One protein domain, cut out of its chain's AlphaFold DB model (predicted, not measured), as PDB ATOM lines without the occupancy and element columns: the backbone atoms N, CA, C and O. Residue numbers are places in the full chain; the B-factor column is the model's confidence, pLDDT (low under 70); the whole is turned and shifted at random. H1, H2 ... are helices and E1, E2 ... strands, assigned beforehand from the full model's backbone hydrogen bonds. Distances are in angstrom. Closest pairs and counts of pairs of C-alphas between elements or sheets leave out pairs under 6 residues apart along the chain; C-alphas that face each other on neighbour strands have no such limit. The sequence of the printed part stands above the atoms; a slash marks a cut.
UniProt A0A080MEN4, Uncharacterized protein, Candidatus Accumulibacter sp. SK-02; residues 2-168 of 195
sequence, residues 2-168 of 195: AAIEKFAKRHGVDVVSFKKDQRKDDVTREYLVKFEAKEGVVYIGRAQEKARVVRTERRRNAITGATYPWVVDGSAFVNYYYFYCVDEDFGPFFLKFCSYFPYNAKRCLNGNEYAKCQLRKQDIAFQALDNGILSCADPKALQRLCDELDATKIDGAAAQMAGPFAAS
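AT A GLANCE: This is residues 2 to 168 of the 195 residues of an uncharacterized protein of Candidatus Accumulibacter sp. SK-02 (UniProt A0A080MEN4). A twisted five-stranded sheet sends two of its strands, E2 and E3, far beyond the others as a long hairpin arm, with H1 and H5 over one face and H2 over the other. At the end away from the arm, H3, H4 and the small hairpin E6 and E7 form a head. The printed part has 167 residues, with five named helices and seven named strands in the order H1 E1 H2 E2 E3 E4 E5 H3 E6 E7 H4 H5. The sheet's order is E1 E2 E3 E4 E5, mixed, and the class is mixed, helices and strands. The whole is loose, with a radius of gyration of the C-alphas of 20.8 A and spans of 76 by 35 by 34 A.

HOW THE PARTS SIT: E2, residues 40 to 60, E3, residues 67 to 87, E4, residues 91 to 98, and edge strand E5, residues 105 to 108, form a meander, each strand the antiparallel neighbour of the one before. Within hydrogen-bond range are N 55 and O 72, 2.9 A, N 83 and O 95, 2.8 A, and N 96 and O 106, 2.8 A. Edge strand E1, residues 15 to 17, is parallel to E2, with N 16 and O 44 at 2.8 A. E1, H2, residues 24 to 32, and E2 make a strand-helix-strand unit, two parallel neighbours with a helix between, its crossover right-handed. H2 and H5, residues 151 to 168, are on opposite faces, giving three layers, helices on both faces of a sheet. H2, at a height over the sheet of 8.7 A, has its closest C-alphas to E2 at Tyr 31 and Val 42, 6.7 A. H5, at 10.2 A, runs across the strands, 68 degrees to E3 on the local plane. H1, residues 2 to 11, is on the same face as H5. H3, residues 111 to 121, only grazes the sheet. It touches H4, residues 139 to 147, closest at the C-alphas of Ala 115 and Leu 145, 6.4 A, at a steep tilt of 55 degrees. In the hairpin E6, residues 126 to 129, and E7, residues 132 to 136, N 127 and O 135 are 2.8 A apart. Every O i to N i+4 pair is within range in H1, H2, H3 and H4; H5 has 6 of 14, and 8 of 15 O i to N i+3 pairs.

IN THESE COORDINATES: E2 measures 51.3 A and E3 52.0 A; E2 bends by 78 degrees at residue 43. H1 begins at C-alpha 2 (-22.710, 14.375, 37.973), and H5 ends at C-alpha 168 (-22.025, 14.626, 50.410).

THE WHOLE: The C-alphas farthest apart, of Thr 64 and Ala 137, are 76.3 A apart. Residues 61 to 66 stand free. The printed part has no cut and no long link. Residues 157 to 168 are under 70 in pLDDT.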
ATOM      1  N   ALA A   2     -22.286  15.781  38.067       73.44
ATOM      2  CA  ALA A   2     -22.710  14.375  37.973       73.44
ATOM      3  C   ALA A   2     -23.600  13.867  39.132       73.44
ATOM      4  O   ALA A   2     -24.455  13.016  38.923       73.44
ATOM      5  N   ALA A   3     -23.437  14.389  40.354       81.12
ATOM      6  CA  ALA A   3     -24.277  14.005  41.492       81.12
ATOM      7  C   ALA A   3     -25.745  14.458  41.358       81.12
ATOM      8  O   ALA A   3     -26.639  13.695  41.709       81.12
ATOM      9  N   ILE A   4     -25.992  15.664  40.829       81.44
ATOM     10  CA  ILE A   4     -27.349  16.209  40.646       81.44
ATOM     11  C   ILE A   4     -28.060  15.457  39.521       81.44
ATOM     12  O   ILE A   4     -29.187  15.018  39.695       81.44
ATOM     13  N   GLU A   5     -27.372  15.228  38.404       82.12
ATOM     14  CA  GLU A   5     -27.908  14.454  37.277       82.12
ATOM     15  C   GLU A   5     -28.183  12.994  37.667       82.12
ATOM     16  O   GLU A   5     -29.213  12.429  37.308       82.12
ATOM     17  N   LYS A   6     -27.304  12.382  38.474       84.19
ATOM     18  CA  LYS A   6     -27.524  11.034  39.013       84.19
ATOM     19  C   LYS A   6     -28.715  10.980  39.969       84.19
ATOM     20  O   LYS A   6     -29.447   9.996  39.947       84.19
ATOM     21  N   PHE A   7     -28.898  12.003  40.805       83.88
ATOM     22  CA  PHE A   7     -30.070  12.126  41.670       83.88
ATOM     23  C   PHE A   7     -31.347  12.241  40.834       83.88
ATOM     24  O   PHE A   7     -32.248  11.428  41.007       83.88
ATOM     25  N   ALA A   8     -31.374  13.170  39.877       86.50
ATOM     26  CA  ALA A   8     -32.492  13.377  38.966       86.50
ATOM     27  C   ALA A   8     -32.906  12.071  38.276       86.50
ATOM     28  O   ALA A   8     -34.045  11.633  38.395       86.50
ATOM     29  N   LYS A   9     -31.936  11.361  37.686       87.94
ATOM     30  CA  LYS A   9     -32.175  10.069  37.033       87.94
ATOM     31  C   LYS A   9     -32.682   8.991  37.995       87.94
ATOM     32  O   LYS A   9     -33.535   8.199  37.620       87.94
ATOM     33  N   ARG A  10     -32.144   8.925  39.217       86.25
ATOM     34  CA  ARG A  10     -32.548   7.925  40.221       86.25
ATOM     35  C   ARG A  10     -33.981   8.138  40.702       86.25
ATOM     36  O   ARG A  10     -34.663   7.160  40.968       86.25
ATOM     37  N   HIS A  11     -34.388   9.393  40.857       82.06
ATOM     38  CA  HIS A  11     -35.681   9.762  41.424       82.06
ATOM     39  C   HIS A  11     -36.724  10.131  40.359       82.06
ATOM     40  O   HIS A  11     -37.825  10.520  40.723       82.06
ATOM     41  N   GLY A  12     -36.392  10.015  39.067       85.69
ATOM     42  CA  GLY A  12     -37.300  10.369  37.970       85.69
ATOM     43  C   GLY A  12     -37.656  11.858  37.930       85.69
ATOM     44  O   GLY A  12     -38.750  12.206  37.511       85.69
ATOM     45  N   VAL A  13     -36.759  12.725  38.405       89.56
ATOM     46  CA  VAL A  13     -36.987  14.172  38.498       89.56
ATOM     47  C   VAL A  13     -36.394  14.865  37.277       89.56
ATOM     48  O   VAL A  13     -35.227  14.645  36.944       89.56
ATOM     49  N   ASP A  14     -37.161  15.752  36.650       92.31
ATOM     50  CA  ASP A  14     -36.709  16.489  35.472       92.31
ATOM     51  C   ASP A  14     -35.648  17.543  35.806       92.31
ATOM     52  O   ASP A  14     -35.709  18.228  36.830       92.31
ATOM     53  N   VAL A  15     -34.673  17.710  34.903       92.94
ATOM     54  CA  VAL A  15     -33.686  18.798  34.960       92.94
ATOM     55  C   VAL A  15     -33.932  19.767  33.808       92.94
ATOM     56  O   VAL A  15     -33.621  19.478  32.654       92.94
ATOM     57  N   VAL A  16     -34.447  20.948  34.127       93.88
ATOM     58  CA  VAL A  16     -34.851  21.968  33.154       93.88
ATOM     59  C   VAL A  16     -33.806  23.071  33.097       93.88
ATOM     60  O   VAL A  16     -33.517  23.709  34.103       93.88
ATOM     61  N   SER A  17     -33.248  23.346  31.920       93.81
ATOM     62  CA  SER A  17     -32.398  24.530  31.730       93.81
ATOM     63  C   SER A  17     -33.262  25.739  31.381       93.81
ATOM     64  O   SER A  17     -33.941  25.735  30.357       93.81
ATOM     65  N   PHE A  18     -33.231  26.771  32.224       92.38
ATOM     66  CA  PHE A  18     -34.008  27.986  32.004       92.38
ATOM     67  C   PHE A  18     -33.461  28.788  30.825       92.38
ATOM     68  O   PHE A  18     -32.251  29.000  30.702       92.38
ATOM     69  N   LYS A  19     -34.371  29.265  29.974       89.50
ATOM     70  CA  LYS A  19     -34.043  30.187  28.885       89.50
ATOM     71  C   LYS A  19     -33.861  31.606  29.426       89.50
ATOM     72  O   LYS A  19     -34.348  31.952  30.503       89.50
ATOM     73  N   LYS A  20     -33.167  32.441  28.650       82.12
ATOM     74  CA  LYS A  20     -33.076  33.879  28.926       82.12
ATOM     75  C   LYS A  20     -34.494  34.469  28.985       82.12
ATOM     76  O   LYS A  20     -35.322  34.122  28.150       82.12
ATOM     77  N   ASP A  21     -34.754  35.296  29.996       83.25
ATOM     78  CA  ASP A  21     -36.035  35.978  30.253       83.25
ATOM     79  C   ASP A  21     -37.243  35.052  30.525       83.25
ATOM     80  O   ASP A  21     -38.378  35.511  30.635       83.25
ATOM     81  N   GLN A  22     -37.017  33.746  30.713       89.06
ATOM     82  CA  GLN A  22     -38.074  32.817  31.103       89.06
ATOM     83  C   GLN A  22     -38.457  33.024  32.571       89.06
ATOM     84  O   GLN A  22     -37.627  32.886  33.477       89.06
ATOM     85  N   ARG A  23     -39.740  33.302  32.816       86.38
ATOM     86  CA  ARG A  23     -40.288  33.367  34.172       86.38
ATOM     87  C   ARG A  23     -40.284  31.974  34.789       86.38
ATOM     88  O   ARG A  23     -40.989  31.072  34.345       86.38
ATOM     89  N   LYS A  24     -39.470  31.805  35.829       87.44
ATOM     90  CA  LYS A  24     -39.329  30.529  36.543       87.44
ATOM     91  C   LYS A  24     -40.633  30.119  37.235       87.44
ATOM     92  O   LYS A  24     -40.904  28.928  37.345       87.44
ATOM     93  N   ASP A  25     -41.441  31.090  37.651       85.56
ATOM     94  CA  ASP A  25     -42.716  30.843  38.332       85.56
ATOM     95  C   ASP A  25     -43.742  30.186  37.404       85.56
ATOM     96  O   ASP A  25     -44.420  29.251  37.818       85.56
ATOM     97  N   ASP A  26     -43.803  30.602  36.134       89.06
ATOM     98  CA  ASP A  26     -44.736  30.026  35.160       89.06
ATOM     99  C   ASP A  26     -44.369  28.571  34.845       89.06
ATOM    100  O   ASP A  26     -45.228  27.695  34.902       89.06
ATOM    101  N   VAL A  27     -43.075  28.292  34.647       91.25
ATOM    102  CA  VAL A  27     -42.573  26.913  34.515       91.25
ATOM    103  C   VAL A  27     -42.930  26.104  35.758       91.25
ATOM    104  O   VAL A  27     -43.458  25.004  35.657       91.25
ATOM    105  N   THR A  28     -42.689  26.656  36.947       90.62
ATOM    106  CA  THR A  28     -42.984  25.964  38.208       90.62
ATOM    107  C   THR A  28     -44.470  25.638  38.334       90.62
ATOM    108  O   THR A  28     -44.804  24.536  38.756       90.62
ATOM    109  N   ARG A  29     -45.360  26.542  37.912       90.69
ATOM    110  CA  ARG A  29     -46.811  26.322  37.922       90.69
ATOM    111  C   ARG A  29     -47.212  25.128  37.051       90.69
ATOM    112  O   ARG A  29     -48.002  24.306  37.503       90.69
ATOM    113  N   GLU A  30     -46.640  24.986  35.856       92.94
ATOM    114  CA  GLU A  30     -46.911  23.839  34.971       92.94
ATOM    115  C   GLU A  30     -46.524  22.495  35.601       92.94
ATOM    116  O   GLU A  30     -47.217  21.494  35.411       92.94
ATOM    117  N   TYR A  31     -45.424  22.472  36.354       92.50
ATOM    118  CA  TYR A  31     -44.975  21.282  37.071       92.50
ATOM    119  C   TYR A  31     -45.822  20.999  38.317       92.50
ATOM    120  O   TYR A  31     -46.165  19.847  38.564       92.50
ATOM    121  N   LEU A  32     -46.200  22.033  39.074       90.31
ATOM    122  CA  LEU A  32     -47.032  21.894  40.273       90.31
ATOM    123  C   LEU A  32     -48.413  21.308  39.959       90.31
ATOM    124  O   LEU A  32     -48.896  20.480  40.719       90.31
ATOM    125  N   VAL A  33     -49.022  21.677  38.827       91.38
ATOM    126  CA  VAL A  33     -50.322  21.122  38.395       91.38
ATOM    127  C   VAL A  33     -50.265  19.603  38.183       91.38
ATOM    128  O   VAL A  33     -51.275  18.926  38.337       91.38
ATOM    129  N   LYS A  34     -49.093  19.061  37.835       90.31
ATOM    130  CA  LYS A  34     -48.883  17.630  37.567       90.31
ATOM    131  C   LYS A  34     -48.339  16.867  38.777       90.31
ATOM    132  O   LYS A  34     -48.105  15.668  38.678       90.31
ATOM    133  N   PHE A  35     -48.062  17.554  39.884       89.94
ATOM    134  CA  PHE A  35     -47.434  16.956  41.053       89.94
ATOM    135  C   PHE A  35     -48.500  16.414  42.007       89.94
ATOM    136  O   PHE A  35     -49.307  17.170  42.538       89.94
ATOM    137  N   GLU A  36     -48.501  15.099  42.219       86.62
ATOM    138  CA  GLU A  36     -49.555  14.411  42.983       86.62
ATOM    139  C   GLU A  36     -49.181  14.157  44.448       86.62
ATOM    140  O   GLU A  36     -50.050  13.953  45.297       86.62
ATOM    141  N   ALA A  37     -47.884  14.149  44.768       86.44
ATOM    142  CA  ALA A  37     -47.427  13.909  46.129       86.44
ATOM    143  C   ALA A  37     -47.643  15.145  47.012       86.44
ATOM    144  O   ALA A  37     -47.593  16.286  46.555       86.44
ATOM    145  N   LYS A  38     -47.830  14.917  48.314       83.38
ATOM    146  CA  LYS A  38     -47.921  16.003  49.301       83.38
ATOM    147  C   LYS A  38     -46.586  16.702  49.533       83.38
ATOM    148  O   LYS A  38     -46.563  17.887  49.838       83.38
ATOM    149  N   GLU A  39     -45.487  15.965  49.382       88.50
ATOM    150  CA  GLU A  39     -44.137  16.445  49.648       88.50
ATOM    151  C   GLU A  39     -43.142  15.853  48.653       88.50
ATOM    152  O   GLU A  39     -43.277  14.704  48.224       88.50
ATOM    153  N   GLY A  40     -42.114  16.625  48.306       87.00
ATOM    154  CA  GLY A  40     -40.989  16.135  47.520       87.00
ATOM    155  C   GLY A  40     -40.417  17.146  46.536       87.00
ATOM    156  O   GLY A  40     -40.809  18.312  46.490       87.00
ATOM    157  N   VAL A  41     -39.452  16.677  45.743       90.00
ATOM    158  CA  VAL A  41     -38.841  17.463  44.666       90.00
ATOM    159  C   VAL A  41     -39.722  17.360  43.431       90.00
ATOM    160  O   VAL A  41     -39.929  16.269  42.908       90.00
ATOM    161  N   VAL A  42     -40.192  18.506  42.952       92.12
ATOM    162  CA  VAL A  42     -41.033  18.613  41.760       92.12
ATOM    163  C   VAL A  42     -40.170  18.544  40.501       92.12
ATOM    164  O   VAL A  42     -40.404  17.722  39.623       92.12
ATOM    165  N   TYR A  43     -39.150  19.401  40.415       93.75
ATOM    166  CA  TYR A  43     -38.170  19.414  39.327       93.75
ATOM    167  C   TYR A  43     -36.904  20.176  39.741       93.75
ATOM    168  O   TYR A  43     -36.860  20.858  40.772       93.75
ATOM    169  N   ILE A  44     -35.853  20.077  38.927       93.81
ATOM    170  CA  ILE A  44     -34.593  20.793  39.129       93.81
ATOM    171  C   ILE A  44     -34.380  21.789  37.991       93.81
ATOM    172  O   ILE A  44     -34.105  21.418  36.856       93.81
ATOM    173  N   GLY A  45     -34.435  23.077  38.296       94.44
ATOM    174  CA  GLY A  45     -34.078  24.141  37.371       94.44
ATOM    175  C   GLY A  45     -32.568  24.390  37.326       94.44
ATOM    176  O   GLY A  45     -31.897  24.402  38.354       94.44
ATOM    177  N   ARG A  46     -32.012  24.663  36.149       94.38
ATOM    178  CA  ARG A  46     -30.626  25.096  35.940       94.38
ATOM    179  C   ARG A  46     -30.630  26.482  35.308       94.38
ATOM    180  O   ARG A  46     -31.212  26.673  34.247       94.38
ATOM    181  N   ALA A  47     -29.942  27.434  35.929       93.19
ATOM    182  CA  ALA A  47     -29.751  28.781  35.390       93.19
ATOM    183  C   ALA A  47     -28.281  29.188  35.454       93.19
ATOM    184  O   ALA A  47     -27.571  28.804  36.382       93.19
ATOM    185  N   GLN A  48     -27.825  30.003  34.505       92.62
ATOM    186  CA  GLN A  48     -26.526  30.661  34.604       92.62
ATOM    187  C   GLN A  48     -26.713  32.047  35.226       92.62
ATOM    188  O   GLN A  48     -27.401  32.892  34.662       92.62
ATOM    189  N   GLU A  49     -26.105  32.295  36.385       91.25
ATOM    190  CA  GLU A  49     -26.252  33.572  37.091       91.25
ATOM    191  C   GLU A  49     -24.913  34.082  37.608       91.25
ATOM    192  O   GLU A  49     -23.967  33.321  37.834       91.25
ATOM    193  N   LYS A  50     -24.828  35.399  37.803       91.06
ATOM    194  CA  LYS A  50     -23.630  36.040  38.336       91.06
ATOM    195  C   LYS A  50     -23.516  35.754  39.835       91.06
ATOM    196  O   LYS A  50     -24.392  36.121  40.613       91.06
ATOM    197  N   ALA A  51     -22.415  35.131  40.242       88.62
ATOM    198  CA  ALA A  51     -22.103  34.826  41.633       88.62
ATOM    199  C   ALA A  51     -20.813  35.513  42.075       88.62
ATOM    200  O   ALA A  51     -19.903  35.725  41.269       88.62
ATOM    201  N   ARG A  52     -20.710  35.798  43.380       86.69
ATOM    202  CA  ARG A  52     -19.417  36.054  44.021       86.69
ATOM    203  C   ARG A  52     -18.652  34.739  44.097       86.69
ATOM    204  O   ARG A  52     -19.186  33.744  44.584       86.69
ATOM    205  N   VAL A  53     -17.426  34.750  43.601       86.38
ATOM    206  CA  VAL A  53     -16.565  33.573  43.524       86.38
ATOM    207  C   VAL A  53     -15.202  33.889  44.099       86.38
ATOM    208  O   VAL A  53     -14.766  35.036  44.087       86.38
ATOM    209  N   VAL A  54     -14.516  32.845  44.539       86.19
ATOM    210  CA  VAL A  54     -13.115  32.936  44.931       86.19
ATOM    211  C   VAL A  54     -12.256  32.473  43.757       86.19
ATOM    212  O   VAL A  54     -12.531  31.436  43.145       86.19
ATOM    213  N   ARG A  55     -11.239  33.261  43.409       85.88
ATOM    214  CA  ARG A  55     -10.305  32.989  42.312       85.88
ATOM    215  C   ARG A  55      -8.871  33.015  42.816       85.88
ATOM    216  O   ARG A  55      -8.578  33.582  43.866       85.88
ATOM    217  N   THR A  56      -7.982  32.398  42.050       89.31
ATOM    218  CA  THR A  56      -6.545  32.455  42.297       89.31
ATOM    219  C   THR A  56      -5.895  33.329  41.243       89.31
ATOM    220  O   THR A  56      -6.045  33.085  40.048       89.31
ATOM    221  N   GLU A  57      -5.158  34.331  41.695       90.06
ATOM    222  CA  GLU A  57      -4.293  35.157  40.866       90.06
ATOM    223  C   GLU A  57      -2.838  34.785  41.119       90.06
ATOM    224  O   GLU A  57      -2.451  34.407  42.225       90.06
ATOM    225  N   ARG A  58      -2.006  34.902  40.088       91.50
ATOM    226  CA  ARG A  58      -0.570  34.684  40.220       91.50
ATOM    227  C   ARG A  58       0.092  35.996  40.639       91.50
ATOM    228  O   ARG A  58       0.096  36.949  39.866       91.50
ATOM    229  N   ARG A  59       0.677  36.041  41.838       91.31
ATOM    230  CA  ARG A  59       1.471  37.180  42.327       91.31
ATOM    231  C   ARG A  59       2.952  36.844  42.338       91.31
ATOM    232  O   ARG A  59       3.328  35.677  42.401       91.31
ATOM    233  N   ARG A  60       3.796  37.871  42.253       92.31
ATOM    234  CA  ARG A  60       5.255  37.733  42.248       92.31
ATOM    235  C   ARG A  60       5.828  38.319  43.530       92.31
ATOM    236  O   ARG A  60       5.466  39.427  43.912       92.31
ATOM    237  N   ASN A  61       6.708  37.574  44.189       88.56
ATOM    238  CA  ASN A  61       7.471  38.082  45.318       88.56
ATOM    239  C   ASN A  61       8.476  39.124  44.799       88.56
ATOM    240  O   ASN A  61       9.242  38.829  43.882       88.56
ATOM    241  N   ALA A  62       8.454  40.333  45.362       87.94
ATOM    242  CA  ALA A  62       9.291  41.443  44.908       87.94
ATOM    243  C   ALA A  62      10.793  41.218  45.155       87.94
ATOM    244  O   ALA A  62      11.613  41.777  44.438       87.94
ATOM    245  N   ILE A  63      11.144  40.389  46.142       87.81
ATOM    246  CA  ILE A  63      12.527  40.123  46.557       87.81
ATOM    247  C   ILE A  63      13.070  38.892  45.832       87.81
ATOM    248  O   ILE A  63      14.121  38.943  45.206       87.81
ATOM    249  N   THR A  64      12.350  37.771  45.892       89.06
ATOM    250  CA  THR A  64      12.838  36.495  45.338       89.06
ATOM    251  C   THR A  64      12.462  36.289  43.874       89.06
ATOM    252  O   THR A  64      12.911  35.334  43.246       89.06
ATOM    253  N   GLY A  65      11.576  37.124  43.319       89.88
ATOM    254  CA  GLY A  65      11.058  36.983  41.959       89.88
ATOM    255  C   GLY A  65      10.167  35.753  41.737       89.88
ATOM    256  O   GLY A  65       9.605  35.616  40.645       89.88
ATOM    257  N   ALA A  66      10.009  34.886  42.743       90.38
ATOM    258  CA  ALA A  66       9.203  33.676  42.681       90.38
ATOM    259  C   ALA A  66       7.713  34.010  42.556       90.38
ATOM    260  O   ALA A  66       7.228  35.004  43.102       90.38
ATOM    261  N   THR A  67       6.971  33.170  41.835       91.75
ATOM    262  CA  THR A  67       5.521  33.325  41.688       91.75
ATOM    263  C   THR A  67       4.773  32.433  42.662       91.75
ATOM    264  O   THR A  67       5.152  31.288  42.881       91.75
ATOM    265  N   TYR A  68       3.706  32.968  43.247       89.38
ATOM    266  CA  TYR A  68       2.872  32.268  44.214       89.38
ATOM    267  C   TYR A  68       1.382  32.543  43.952       89.38
ATOM    268  O   TYR A  68       1.026  33.603  43.422       89.38
ATOM    269  N   PRO A  69       0.495  31.590  44.288       91.25
ATOM    270  CA  PRO A  69      -0.944  31.778  44.168       91.25
ATOM    271  C   PRO A  69      -1.462  32.711  45.268       91.25
ATOM    272  O   PRO A  69      -1.125  32.559  46.441       91.25
ATOM    273  N   TRP A  70      -2.323  33.654  44.901       92.62
ATOM    274  CA  TRP A  70      -3.016  34.542  45.824       92.62
ATOM    275  C   TRP A  70      -4.521  34.428  45.637       92.62
ATOM    276  O   TRP A  70      -5.026  34.488  44.518       92.62
ATOM    277  N   VAL A  71      -5.241  34.243  46.736       89.38
ATOM    278  CA  VAL A  71      -6.691  34.068  46.721       89.38
ATOM    279  C   VAL A  71      -7.365  35.437  46.753       89.38
ATOM    280  O   VAL A  71      -7.098  36.236  47.649       89.38
ATOM    281  N   VAL A  72      -8.243  35.694  45.789       89.38
ATOM    282  CA  VAL A  72      -9.007  36.942  45.675       89.38
ATOM    283  C   VAL A  72     -10.494  36.663  45.510       89.38
ATOM    284  O   VAL A  72     -10.896  35.633  44.961       89.38
ATOM    285  N   ASP A  73     -11.313  37.609  45.952       88.75
ATOM    286  CA  ASP A  73     -12.737  37.624  45.640       88.75
ATOM    287  C   ASP A  73     -12.967  38.211  44.242       88.75
ATOM    288  O   ASP A  73     -12.299  39.149  43.811       88.75
ATOM    289  N   GLY A  74     -13.941  37.667  43.522       88.81
ATOM    290  CA  GLY A  74     -14.333  38.131  42.198       88.81
ATOM    291  C   GLY A  74     -15.786  37.800  41.883       88.81
ATOM    292  O   GLY A  74     -16.564  37.391  42.748       88.81
ATOM    293  N   SER A  75     -16.173  37.957  40.615       90.31
ATOM    294  CA  SER A  75     -17.494  37.543  40.137       90.31
ATOM    295  C   SER A  75     -17.409  36.751  38.839       90.31
ATOM    296  O   SER A  75     -16.583  37.045  37.974       90.31
ATOM    297  N   ALA A  76     -18.247  35.725  38.713       90.50
ATOM    298  CA  ALA A  76     -18.324  34.864  37.537       90.50
ATOM    299  C   ALA A  76     -19.776  34.487  37.247       90.50
ATOM    300  O   ALA A  76     -20.587  34.400  38.168       90.50
ATOM    301  N   PHE A  77     -20.079  34.208  35.982       92.69
ATOM    302  CA  PHE A  77     -21.308  33.516  35.616       92.69
ATOM    303  C   PHE A  77     -21.134  32.021  35.875       92.69
ATOM    304  O   PHE A  77     -20.309  31.366  35.239       92.69
ATOM    305  N   VAL A  78     -21.897  31.494  36.826       90.75
ATOM    306  CA  VAL A  78     -21.837  30.095  37.264       90.75
ATOM    307  C   VAL A  78     -23.202  29.448  37.090       90.75
ATOM    308  O   VAL A  78     -24.217  30.141  37.011       90.75
ATOM    309  N   ASN A  79     -23.241  28.120  37.043       91.75
ATOM    310  CA  ASN A  79     -24.520  27.424  37.058       91.75
ATOM    311  C   ASN A  79     -25.069  27.420  38.490       91.75
ATOM    312  O   ASN A  79     -24.379  27.046  39.442       91.75
ATOM    313  N   TYR A  80     -26.328  27.801  38.627       91.56
ATOM    314  CA  TYR A  80     -27.139  27.548  39.800       91.56
ATOM    315  C   TYR A  80     -28.137  26.440  39.506       91.56
ATOM    316  O   TYR A  80     -28.749  26.418  38.438       91.56
ATOM    317  N   TYR A  81     -28.309  25.555  40.482       91.62
ATOM    318  CA  TYR A  81     -29.347  24.534  40.474       91.62
ATOM    319  C   TYR A  81     -30.413  24.891  41.493       91.62
ATOM    320  O   TYR A  81     -30.100  25.170  42.648       91.62
ATOM    321  N   TYR A  82     -31.654  24.888  41.047       92.94
ATOM    322  CA  TYR A  82     -32.847  25.201  41.804       92.94
ATOM    323  C   TYR A  82     -33.638  23.918  41.978       92.94
ATOM    324  O   TYR A  82     -34.219  23.434  41.018       92.94
ATOM    325  N   PHE A  83     -33.646  23.353  43.172       91.62
ATOM    326  CA  PHE A  83     -34.538  22.249  43.494       91.62
ATOM    327  C   PHE A  83     -35.861  22.877  43.889       91.62
ATOM    328  O   PHE A  83     -35.925  23.510  44.942       91.62
ATOM    329  N   TYR A  84     -36.858  22.775  43.018       92.38
ATOM    330  CA  TYR A  84     -38.218  23.200  43.316       92.38
ATOM    331  C   TYR A  84     -38.931  22.056  44.009       92.38
ATOM    332  O   TYR A  84     -38.932  20.930  43.509       92.38
ATOM    333  N   CYS A  85     -39.507  22.349  45.163       90.25
ATOM    334  CA  CYS A  85     -40.077  21.352  46.044       90.25
ATOM    335  C   CYS A  85     -41.443  21.790  46.566       90.25
ATOM    336  O   CYS A  85     -41.774  22.974  46.532       90.25
ATOM    337  N   VAL A  86     -42.190  20.826  47.093       90.31
ATOM    338  CA  VAL A  86     -43.411  21.044  47.871       90.31
ATOM    339  C   VAL A  86     -43.230  20.389  49.236       90.31
ATOM    340  O   VAL A  86     -42.593  19.340  49.345       90.31
ATOM    341  N   ASP A  87     -43.755  21.041  50.261       89.69
ATOM    342  CA  ASP A  87     -43.860  20.553  51.633       89.69
ATOM    343  C   ASP A  87     -45.301  20.765  52.110       89.69
ATOM    344  O   ASP A  87     -45.962  21.719  51.681       89.69
ATOM    345  N   GLU A  88     -45.813  19.869  52.953       89.06
ATOM    346  CA  GLU A  88     -47.226  19.880  53.329       89.06
ATOM    347  C   GLU A  88     -47.581  21.111  54.179       89.06
ATOM    348  O   GLU A  88     -48.725  21.569  54.168       89.06
ATOM    349  N   ASP A  89     -46.629  21.651  54.940       89.38
ATOM    350  CA  ASP A  89     -46.806  22.826  55.796       89.38
ATOM    351  C   ASP A  89     -46.465  24.138  55.091       89.38
ATOM    352  O   ASP A  89     -47.127  25.150  55.330       89.38
ATOM    353  N   PHE A  90     -45.431  24.133  54.251       88.38
ATOM    354  CA  PHE A  90     -44.885  25.343  53.630       88.38
ATOM    355  C   PHE A  90     -45.367  25.583  52.198       88.38
ATOM    356  O   PHE A  90     -45.204  26.692  51.681       88.38
ATOM    357  N   GLY A  91     -45.952  24.575  51.552       90.00
ATOM    358  CA  GLY A  91     -46.309  24.631  50.142       90.00
ATOM    359  C   GLY A  91     -45.070  24.664  49.235       90.00
ATOM    360  O   GLY A  91     -44.028  24.103  49.584       90.00
ATOM    361  N   PRO A  92     -45.161  25.285  48.044       91.06
ATOM    362  CA  PRO A  92     -44.043  25.365  47.113       91.06
ATOM    363  C   PRO A  92     -42.877  26.210  47.641       91.06
ATOM    364  O   PRO A  92     -43.046  27.347  48.084       91.06
ATOM    365  N   PHE A  93     -41.660  25.689  47.515       89.69
ATOM    366  CA  PHE A  93     -40.432  26.392  47.875       89.69
ATOM    367  C   PHE A  93     -39.251  25.932  47.017       89.69
ATOM    368  O   PHE A  93     -39.385  25.030  46.188       89.69
ATOM    369  N   PHE A  94     -38.073  26.547  47.184       90.12
ATOM    370  CA  PHE A  94     -36.889  26.081  46.460       90.12
ATOM    371  C   PHE A  94     -35.577  26.141  47.242       90.12
ATOM    372  O   PHE A  94     -35.348  26.996  48.105       90.12
ATOM    373  N   LEU A  95     -34.661  25.242  46.874       89.62
ATOM    374  CA  LEU A  95     -33.261  25.260  47.291       89.62
ATOM    375  C   LEU A  95     -32.377  25.663  46.111       89.62
ATOM    376  O   LEU A  95     -32.392  25.027  45.062       89.62
ATOM    377  N   LYS A  96     -31.568  26.704  46.288       89.75
ATOM    378  CA  LYS A  96     -30.648  27.230  45.278       89.75
ATOM    379  C   LYS A  96     -29.208  26.855  45.618       89.75
ATOM    380  O   LYS A  96     -28.668  27.349  46.603       89.75
ATOM    381  N   PHE A  97     -28.551  26.074  44.765       89.00
ATOM    382  CA  PHE A  97     -27.165  25.626  44.919       89.00
ATOM    383  C   PHE A  97     -26.242  26.251  43.879       89.00
ATOM    384  O   PHE A  97     -26.513  26.189  42.683       89.00
ATOM    385  N   CYS A  98     -25.120  26.810  44.329       87.31
ATOM    386  CA  CYS A  98     -24.047  27.294  43.469       87.31
ATOM    387  C   CYS A  98     -23.153  26.134  43.026       87.31
ATOM    388  O   CYS A  98     -22.623  25.402  43.860       87.31
ATOM    389  N   SER A  99     -22.909  25.998  41.723       86.12
ATOM    390  CA  SER A  99     -22.030  24.948  41.200       86.12
ATOM    391  C   SER A  99     -20.536  25.243  41.320       86.12
ATOM    392  O   SER A  99     -19.726  24.447  40.850       86.12
ATOM    393  N   TYR A 100     -20.169  26.411  41.839       85.25
ATOM    394  CA  TYR A 100     -18.791  26.877  41.922       85.25
ATOM    395  C   TYR A 100     -18.429  27.199  43.369       85.25
ATOM    396  O   TYR A 100     -19.276  27.663  44.137       85.25
ATOM    397  N   PHE A 101     -17.168  26.974  43.729       80.00
ATOM    398  CA  PHE A 101     -16.642  27.233  45.066       80.00
ATOM    399  C   PHE A 101     -16.919  28.690  45.509       80.00
ATOM    400  O   PHE A 101     -16.613  29.623  44.762       80.00
ATOM    401  N   PRO A 102     -17.498  28.927  46.701       80.88
ATOM    402  CA  PRO A 102     -17.572  28.030  47.865       80.88
ATOM    403  C   PRO A 102     -18.815  27.120  47.942       80.88
ATOM    404  O   PRO A 102     -19.140  26.629  49.016       80.88
ATOM    405  N   TYR A 103     -19.503  26.876  46.821       83.88
ATOM    406  CA  TYR A 103     -20.674  25.991  46.727       83.88
ATOM    407  C   TYR A 103     -21.826  26.407  47.648       83.88
ATOM    408  O   TYR A 103     -22.506  25.579  48.249       83.88
ATOM    409  N   ASN A 104     -22.042  27.721  47.757       80.50
ATOM    410  CA  ASN A 104     -23.108  28.286  48.576       80.50
ATOM    411  C   ASN A 104     -24.472  27.690  48.212       80.50
ATOM    412  O   ASN A 104     -24.820  27.592  47.033       80.50
ATOM    413  N   ALA A 105     -25.262  27.390  49.238       83.75
ATOM    414  CA  ALA A 105     -26.658  27.013  49.111       83.75
ATOM    415  C   ALA A 105     -27.543  28.064  49.787       83.75
ATOM    416  O   ALA A 105     -27.165  28.646  50.805       83.75
ATOM    417  N   LYS A 106     -28.722  28.309  49.220       85.44
ATOM    418  CA  LYS A 106     -29.779  29.108  49.832       85.44
ATOM    419  C   LYS A 106     -31.053  28.286  49.874       85.44
ATOM    420  O   LYS A 106     -31.398  27.640  48.892       85.44
ATOM    421  N   ARG A 107     -31.749  28.354  50.999       84.06
ATOM    422  CA  ARG A 107     -33.124  27.890  51.131       84.06
ATOM    423  C   ARG A 107     -34.033  29.101  51.001       84.06
ATOM    424  O   ARG A 107     -33.787  30.105  51.666       84.06
ATOM    425  N   CYS A 108     -35.047  28.999  50.159       87.38
ATOM    426  CA  CYS A 108     -36.000  30.064  49.906       87.38
ATOM    427  C   CYS A 108     -37.399  29.518  50.181       87.38
ATOM    428  O   CYS A 108     -37.928  28.760  49.374       87.38
ATOM    429  N   LEU A 109     -37.940  29.875  51.348       87.25
ATOM    430  CA  LEU A 109     -39.301  29.560  51.783       87.25
ATOM    431  C   LEU A 109     -40.187  30.788  51.569       87.25
ATOM    432  O   LEU A 109     -39.705  31.915  51.708       87.25
ATOM    433  N   ASN A 110     -41.466  30.571  51.276       88.00
ATOM    434  CA  ASN A 110     -42.451  31.638  51.152       88.00
ATOM    435  C   ASN A 110     -43.386  31.624  52.372       88.00
ATOM    436  O   ASN A 110     -44.198  30.717  52.528       88.00
ATOM    437  N   GLY A 111     -43.272  32.638  53.236       87.31
ATOM    438  CA  GLY A 111     -44.110  32.755  54.435       87.31
ATOM    439  C   GLY A 111     -45.600  32.914  54.120       87.31
ATOM    440  O   GLY A 111     -46.438  32.421  54.870       87.31
ATOM    441  N   ASN A 112     -45.939  33.526  52.981       90.31
ATOM    442  CA  ASN A 112     -47.329  33.670  52.560       90.31
ATOM    443  C   ASN A 112     -47.904  32.332  52.089       90.31
ATOM    444  O   ASN A 112     -49.050  32.034  52.406       90.31
ATOM    445  N   GLU A 113     -47.123  31.496  51.398       91.12
ATOM    446  CA  GLU A 113     -47.574  30.134  51.066       91.12
ATOM    447  C   GLU A 113     -47.738  29.265  52.308       91.12
ATOM    448  O   GLU A 113     -48.749  28.571  52.412       91.12
ATOM    449  N   TYR A 114     -46.831  29.373  53.284       91.81
ATOM    450  CA  TYR A 114     -47.013  28.739  54.590       91.81
ATOM    451  C   TYR A 114     -48.341  29.172  55.230       91.81
ATOM    452  O   TYR A 114     -49.169  28.326  55.556       91.81
ATOM    453  N   ALA A 115     -48.606  30.479  55.331       92.31
ATOM    454  CA  ALA A 115     -49.845  30.985  55.919       92.31
ATOM    455  C   ALA A 115     -51.095  30.459  55.189       92.31
ATOM    456  O   ALA A 115     -52.028  29.980  55.831       92.31
ATOM    457  N   LYS A 116     -51.095  30.462  53.849       92.81
ATOM    458  CA  LYS A 116     -52.188  29.891  53.045       92.81
ATOM    459  C   LYS A 116     -52.367  28.394  53.307       92.81
ATOM    460  O   LYS A 116     -53.499  27.935  53.418       92.81
ATOM    461  N   CYS A 117     -51.280  27.625  53.399       92.62
ATOM    462  CA  CYS A 117     -51.345  26.194  53.696       92.62
ATOM    463  C   CYS A 117     -51.949  25.944  55.080       92.62
ATOM    464  O   CYS A 117     -52.858  25.127  55.205       92.62
ATOM    465  N   GLN A 118     -51.520  26.694  56.095       94.38
ATOM    466  CA  GLN A 118     -52.052  26.564  57.449       94.38
ATOM    467  C   GLN A 118     -53.529  26.977  57.548       94.38
ATOM    468  O   GLN A 118     -54.309  26.272  58.182       94.38
ATOM    469  N   LEU A 119     -53.951  28.048  56.862       94.81
ATOM    470  CA  LEU A 119     -55.368  28.433  56.793       94.81
ATOM    471  C   LEU A 119     -56.229  27.338  56.151       94.81
ATOM    472  O   LEU A 119     -57.287  27.017  56.685       94.81
ATOM    473  N   ARG A 120     -55.758  26.710  55.059       94.69
ATOM    474  CA  ARG A 120     -56.453  25.564  54.440       94.69
ATOM    475  C   ARG A 120     -56.564  24.380  55.402       94.69
ATOM    476  O   ARG A 120     -57.618  23.761  55.471       94.69
ATOM    477  N   LYS A 121     -55.504  24.069  56.156       94.19
ATOM    478  CA  LYS A 121     -55.515  22.981  57.154       94.19
ATOM    479  C   LYS A 121     -56.494  23.235  58.301       94.19
ATOM    480  O   LYS A 121     -57.017  22.280  58.863       94.19
ATOM    481  N   GLN A 122     -56.728  24.500  58.644       95.19
ATOM    482  CA  GLN A 122     -57.679  24.914  59.680       95.19
ATOM    483  C   GLN A 122     -59.091  25.190  59.138       95.19
ATOM    484  O   GLN A 122     -59.946  25.615  59.908       95.19
ATOM    485  N   ASP A 123     -59.331  24.966  57.840       95.94
ATOM    486  CA  ASP A 123     -60.598  25.257  57.154       95.94
ATOM    487  C   ASP A 123     -61.080  26.714  57.332       95.94
ATOM    488  O   ASP A 123     -62.268  27.017  57.427       95.94
ATOM    489  N   ILE A 124     -60.132  27.656  57.396       95.31
ATOM    490  CA  ILE A 124     -60.431  29.088  57.504       95.31
ATOM    491  C   ILE A 124     -60.545  29.664  56.097       95.31
ATOM    492  O   ILE A 124     -59.583  29.639  55.328       95.31
ATOM    493  N   ALA A 125     -61.703  30.232  55.764       96.44
ATOM    494  CA  ALA A 125     -61.925  30.856  54.464       96.44
ATOM    495  C   ALA A 125     -61.029  32.092  54.260       96.44
ATOM    496  O   ALA A 125     -60.950  32.977  55.116       96.44
ATOM    497  N   PHE A 126     -60.376  32.180  53.101       95.94
ATOM    498  CA  PHE A 126     -59.543  33.319  52.715       95.94
ATOM    499  C   PHE A 126     -59.509  33.493  51.192       95.94
ATOM    500  O   PHE A 126     -59.761  32.554  50.438       95.94
ATOM    501  N   GLN A 127     -59.159  34.693  50.737       93.81
ATOM    502  CA  GLN A 127     -58.895  34.994  49.331       93.81
ATOM    503  C   GLN A 127     -57.389  35.145  49.117       93.81
ATOM    504  O   GLN A 127     -56.737  35.984  49.741       93.81
ATOM    505  N   ALA A 128     -56.818  34.316  48.245       91.50
ATOM    506  CA  ALA A 128     -55.387  34.312  47.954       91.50
ATOM    507  C   ALA A 128     -55.007  35.363  46.898       91.50
ATOM    508  O   ALA A 128     -55.722  35.549  45.918       91.50
ATOM    509  N   LEU A 129     -53.831  35.970  47.056       88.81
ATOM    510  CA  LEU A 129     -53.089  36.664  45.994       88.81
ATOM    511  C   LEU A 129     -51.837  35.856  45.651       88.81
ATOM    512  O   LEU A 129     -51.402  35.046  46.467       88.81
ATOM    513  N   ASP A 130     -51.187  36.122  44.516       78.94
ATOM    514  CA  ASP A 130     -49.950  35.421  44.126       78.94
ATOM    515  C   ASP A 130     -48.894  35.429  45.248       78.94
ATOM    516  O   ASP A 130     -48.399  34.380  45.644       78.94
ATOM    517  N   ASN A 131     -48.640  36.595  45.851       83.75
ATOM    518  CA  ASN A 131     -47.695  36.765  46.960       83.75
ATOM    519  C   ASN A 131     -48.359  37.322  48.227       83.75
ATOM    520  O   ASN A 131     -47.753  38.120  48.934       83.75
ATOM    521  N   GLY A 132     -49.594  36.923  48.538       88.56
ATOM    522  CA  GLY A 132     -50.263  37.403  49.750       88.56
ATOM    523  C   GLY A 132     -51.649  36.819  49.980       88.56
ATOM    524  O   GLY A 132     -52.059  35.862  49.323       88.56
ATOM    525  N   ILE A 133     -52.368  37.412  50.926       89.69
ATOM    526  CA  ILE A 133     -53.760  37.101  51.251       89.69
ATOM    527  C   ILE A 133     -54.525  38.420  51.162       89.69
ATOM    528  O   ILE A 133     -54.144  39.386  51.818       89.69
ATOM    529  N   LEU A 134     -55.557  38.462  50.320       92.31
ATOM    530  CA  LEU A 134     -56.400  39.639  50.115       92.31
ATOM    531  C   LEU A 134     -57.368  39.831  51.287       92.31
ATOM    532  O   LEU A 134     -57.503  40.926  51.817       92.31
ATOM    533  N   SER A 135     -58.031  38.752  51.702       92.81
ATOM    534  CA  SER A 135     -58.977  38.752  52.817       92.81
ATOM    535  C   SER A 135     -58.955  37.407  53.542       92.81
ATOM    536  O   SER A 135     -58.619  36.382  52.950       92.81
ATOM    537  N   CYS A 136     -59.281  37.409  54.833       94.62
ATOM    538  CA  CYS A 136     -59.329  36.221  55.685       94.62
ATOM    539  C   CYS A 136     -60.534  36.328  56.624       94.62
ATOM    540  O   CYS A 136     -60.759  37.392  57.199       94.62
ATOM    541  N   ALA A 137     -61.281  35.237  56.798       95.00
ATOM    542  CA  ALA A 137     -62.425  35.175  57.707       95.00
ATOM    543  C   ALA A 137     -62.015  35.323  59.183       95.00
ATOM    544  O   ALA A 137     -62.763  35.897  59.970       95.00
ATOM    545  N   ASP A 138     -60.808  34.868  59.546       94.44
ATOM    546  CA  ASP A 138     -60.206  35.109  60.861       94.44
ATOM    547  C   ASP A 138     -58.807  35.746  60.723       94.44
ATOM    548  O   ASP A 138     -57.779  35.055  60.685       94.44
ATOM    549  N   PRO A 139     -58.726  37.088  60.670       93.00
ATOM    550  CA  PRO A 139     -57.452  37.800  60.625       93.00
ATOM    551  C   PRO A 139     -56.579  37.585  61.873       93.00
ATOM    552  O   PRO A 139     -55.355  37.674  61.783       93.00
ATOM    553  N   LYS A 140     -57.171  37.281  63.038       94.06
ATOM    554  CA  LYS A 140     -56.408  37.026  64.273       94.06
ATOM    555  C   LYS A 140     -55.751  35.649  64.239       94.06
ATOM    556  O   LYS A 140     -54.639  35.500  64.742       94.06
ATOM    557  N   ALA A 141     -56.412  34.641  63.674       92.19
ATOM    558  CA  ALA A 141     -55.785  33.350  63.397       92.19
ATOM    559  C   ALA A 141     -54.640  33.492  62.390       92.19
ATOM    560  O   ALA A 141     -53.551  32.989  62.654       92.19
ATOM    561  N   LEU A 142     -54.841  34.244  61.302       92.00
ATOM    562  CA  LEU A 142     -53.773  34.526  60.338       92.00
ATOM    563  C   LEU A 142     -52.559  35.188  61.008       92.00
ATOM    564  O   LEU A 142     -51.431  34.747  60.798       92.00
ATOM    565  N   GLN A 143     -52.774  36.201  61.851       92.94
ATOM    566  CA  GLN A 143     -51.670  36.853  62.558       92.94
ATOM    567  C   GLN A 143     -50.922  35.876  63.479       92.94
ATOM    568  O   GLN A 143     -49.698  35.820  63.426       92.94
ATOM    569  N   ARG A 144     -51.640  35.047  64.251       93.25
ATOM    570  CA  ARG A 144     -51.023  34.014  65.101       93.25
ATOM    571  C   ARG A 144     -50.178  33.031  64.292       93.25
ATOM    572  O   ARG A 144     -49.056  32.739  64.683       93.25
ATOM    573  N   LEU A 145     -50.677  32.570  63.146       91.62
ATOM    574  CA  LEU A 145     -49.932  31.677  62.254       91.62
ATOM    575  C   LEU A 145     -48.621  32.304  61.768       91.62
ATOM    576  O   LEU A 145     -47.595  31.623  61.731       91.62
ATOM    577  N   CYS A 146     -48.650  33.591  61.420       89.38
ATOM    578  CA  CYS A 146     -47.458  34.345  61.042       89.38
ATOM    579  C   CYS A 146     -46.480  34.506  62.216       89.38
ATOM    580  O   CYS A 146     -45.277  34.348  62.024       89.38
ATOM    581  N   ASP A 147     -46.983  34.780  63.420       90.25
ATOM    582  CA  ASP A 147     -46.161  34.973  64.622       90.25
ATOM    583  C   ASP A 147     -45.525  33.659  65.113       90.25
ATOM    584  O   ASP A 147     -44.416  33.652  65.646       90.25
ATOM    585  N   GLU A 148     -46.196  32.528  64.897       88.12
ATOM    586  CA  GLU A 148     -45.697  31.191  65.221       88.12
ATOM    587  C   GLU A 148     -44.679  30.643  64.206       88.12
ATOM    588  O   GLU A 148     -44.163  29.534  64.395       88.12
ATOM    589  N   LEU A 149     -44.425  31.347  63.098       88.06
ATOM    590  CA  LEU A 149     -43.426  30.937  62.119       88.06
ATOM    591  C   LEU A 149     -42.023  31.256  62.650       88.06
ATOM    592  O   LEU A 149     -41.503  32.361  62.494       88.06
ATOM    593  N   ASP A 150     -41.394  30.259  63.266       86.81
ATOM    594  CA  ASP A 150     -40.091  30.398  63.905       86.81
ATOM    595  C   ASP A 150     -38.956  29.683  63.149       86.81
ATOM    596  O   ASP A 150     -39.141  28.985  62.146       86.81
ATOM    597  N   ALA A 151     -37.729  29.864  63.649       83.00
ATOM    598  CA  ALA A 151     -36.544  29.224  63.084       83.00
ATOM    599  C   ALA A 151     -36.616  27.688  63.139       83.00
ATOM    600  O   ALA A 151     -36.091  27.029  62.245       83.00
ATOM    601  N   THR A 152     -37.280  27.122  64.151       83.88
ATOM    602  CA  THR A 152     -37.405  25.673  64.344       83.88
ATOM    603  C   THR A 152     -38.238  25.045  63.232       83.88
ATOM    604  O   THR A 152     -37.793  24.086  62.603       83.88
ATOM    605  N   LYS A 153     -39.410  25.619  62.930       82.69
ATOM    606  CA  LYS A 153     -40.279  25.180  61.826       82.69
ATOM    607  C   LYS A 153     -39.580  25.339  60.478       82.69
ATOM    608  O   LYS A 153     -39.561  24.416  59.666       82.69
ATOM    609  N   ILE A 154     -38.931  26.486  60.277       80.31
ATOM    610  CA  ILE A 154     -38.144  26.784  59.075       80.31
ATOM    611  C   ILE A 154     -37.018  25.748  58.868       80.31
ATOM    612  O   ILE A 154     -36.737  25.342  57.734       80.31
ATOM    613  N   ASP A 155     -36.357  25.310  59.942       76.00
ATOM    614  CA  ASP A 155     -35.292  24.307  59.893       76.00
ATOM    615  C   ASP A 155     -35.806  22.871  59.736       76.00
ATOM    616  O   ASP A 155     -35.187  22.099  58.996       76.00
ATOM    617  N   GLY A 156     -36.966  22.543  60.311       72.94
ATOM    618  CA  GLY A 156     -37.649  21.258  60.133       72.94
ATOM    619  C   GLY A 156     -37.953  20.935  58.668       72.94
ATOM    620  O   GLY A 156     -37.547  19.877  58.182       72.94
ATOM    621  N   ALA A 157     -38.536  21.888  57.931       67.56
ATOM    622  CA  ALA A 157     -38.838  21.734  56.500       67.56
ATOM    623  C   ALA A 157     -37.587  21.445  55.643       67.56
ATOM    624  O   ALA A 157     -37.633  20.778  54.610       67.56
ATOM    625  N   ALA A 158     -36.413  21.914  56.076       58.34
ATOM    626  CA  ALA A 158     -35.166  21.681  55.347       58.34
ATOM    627  C   ALA A 158     -34.487  20.355  55.684       58.34
ATOM    628  O   ALA A 158     -33.773  19.802  54.841       58.34
ATOM    629  N   ALA A 159     -34.672  19.853  56.905       58.72
ATOM    630  CA  ALA A 159     -34.059  18.608  57.348       58.72
ATOM    631  C   ALA A 159     -34.601  17.401  56.568       58.72
ATOM    632  O   ALA A 159     -33.815  16.526  56.194       58.72
ATOM    633  N   GLN A 160     -35.902  17.397  56.248       52.78
ATOM    634  CA  GLN A 160     -36.539  16.312  55.497       52.78
ATOM    635  C   GLN A 160     -35.938  16.119  54.095       52.78
ATOM    636  O   GLN A 160     -35.737  14.988  53.659       52.78
ATOM    637  N   MET A 161     -35.536  17.201  53.415       54.44
ATOM    638  CA  MET A 161     -35.021  17.123  52.038       54.44
ATOM    639  C   MET A 161     -33.506  17.264  51.885       54.44
ATOM    640  O   MET A 161     -32.953  16.928  50.836       54.44
ATOM    641  N   ALA A 162     -32.788  17.681  52.932       50.00
ATOM    642  CA  ALA A 162     -31.329  17.662  52.929       50.00
ATOM    643  C   ALA A 162     -30.747  16.254  53.158       50.00
ATOM    644  O   ALA A 162     -29.570  16.052  52.865       50.00
ATOM    645  N   GLY A 163     -31.522  15.275  53.639       44.88
ATOM    646  CA  GLY A 163     -31.053  13.908  53.933       44.88
ATOM    647  C   GLY A 163     -30.211  13.256  52.816       44.88
ATOM    648  O   GLY A 163     -29.098  12.797  53.099       44.88
ATOM    649  N   PRO A 164     -30.646  13.293  51.539       44.06
ATOM    650  CA  PRO A 164     -29.883  12.732  50.418       44.06
ATOM    651  C   PRO A 164     -28.649  13.554  49.992       44.06
ATOM    652  O   PRO A 164     -27.695  12.988  49.457       44.06
ATOM    653  N   PHE A 165     -28.623  14.875  50.226       42.53
ATOM    654  CA  PHE A 165     -27.540  15.773  49.774       42.53
ATOM    655  C   PHE A 165     -26.515  16.117  50.875       42.53
ATOM    656  O   PHE A 165     -25.315  16.222  50.598       42.53
ATOM    657  N   ALA A 166     -26.938  16.219  52.136       36.09
ATOM    658  CA  ALA A 166     -26.115  16.583  53.294       36.09
ATOM    659  C   ALA A 166     -25.071  15.518  53.669       36.09
ATOM    660  O   ALA A 166     -24.095  15.819  54.363       36.09
ATOM    661  N   ALA A 167     -25.228  14.275  53.204       30.11
ATOM    662  CA  ALA A 167     -24.190  13.252  53.318       30.11
ATOM    663  C   ALA A 167     -22.952  13.580  52.456       30.11
ATOM    664  O   ALA A 167     -21.832  13.278  52.857       30.11
ATOM    665  N   SER A 168     -23.127  14.271  51.321       31.42
ATOM    666  CA  SER A 168     -22.025  14.626  50.410       31.42
ATOM    667  C   SER A 168     -21.291  15.921  50.790       31.42
ATOM    668  O   SER A 168     -20.104  16.066  50.510       31.42
TER     669      SER A 168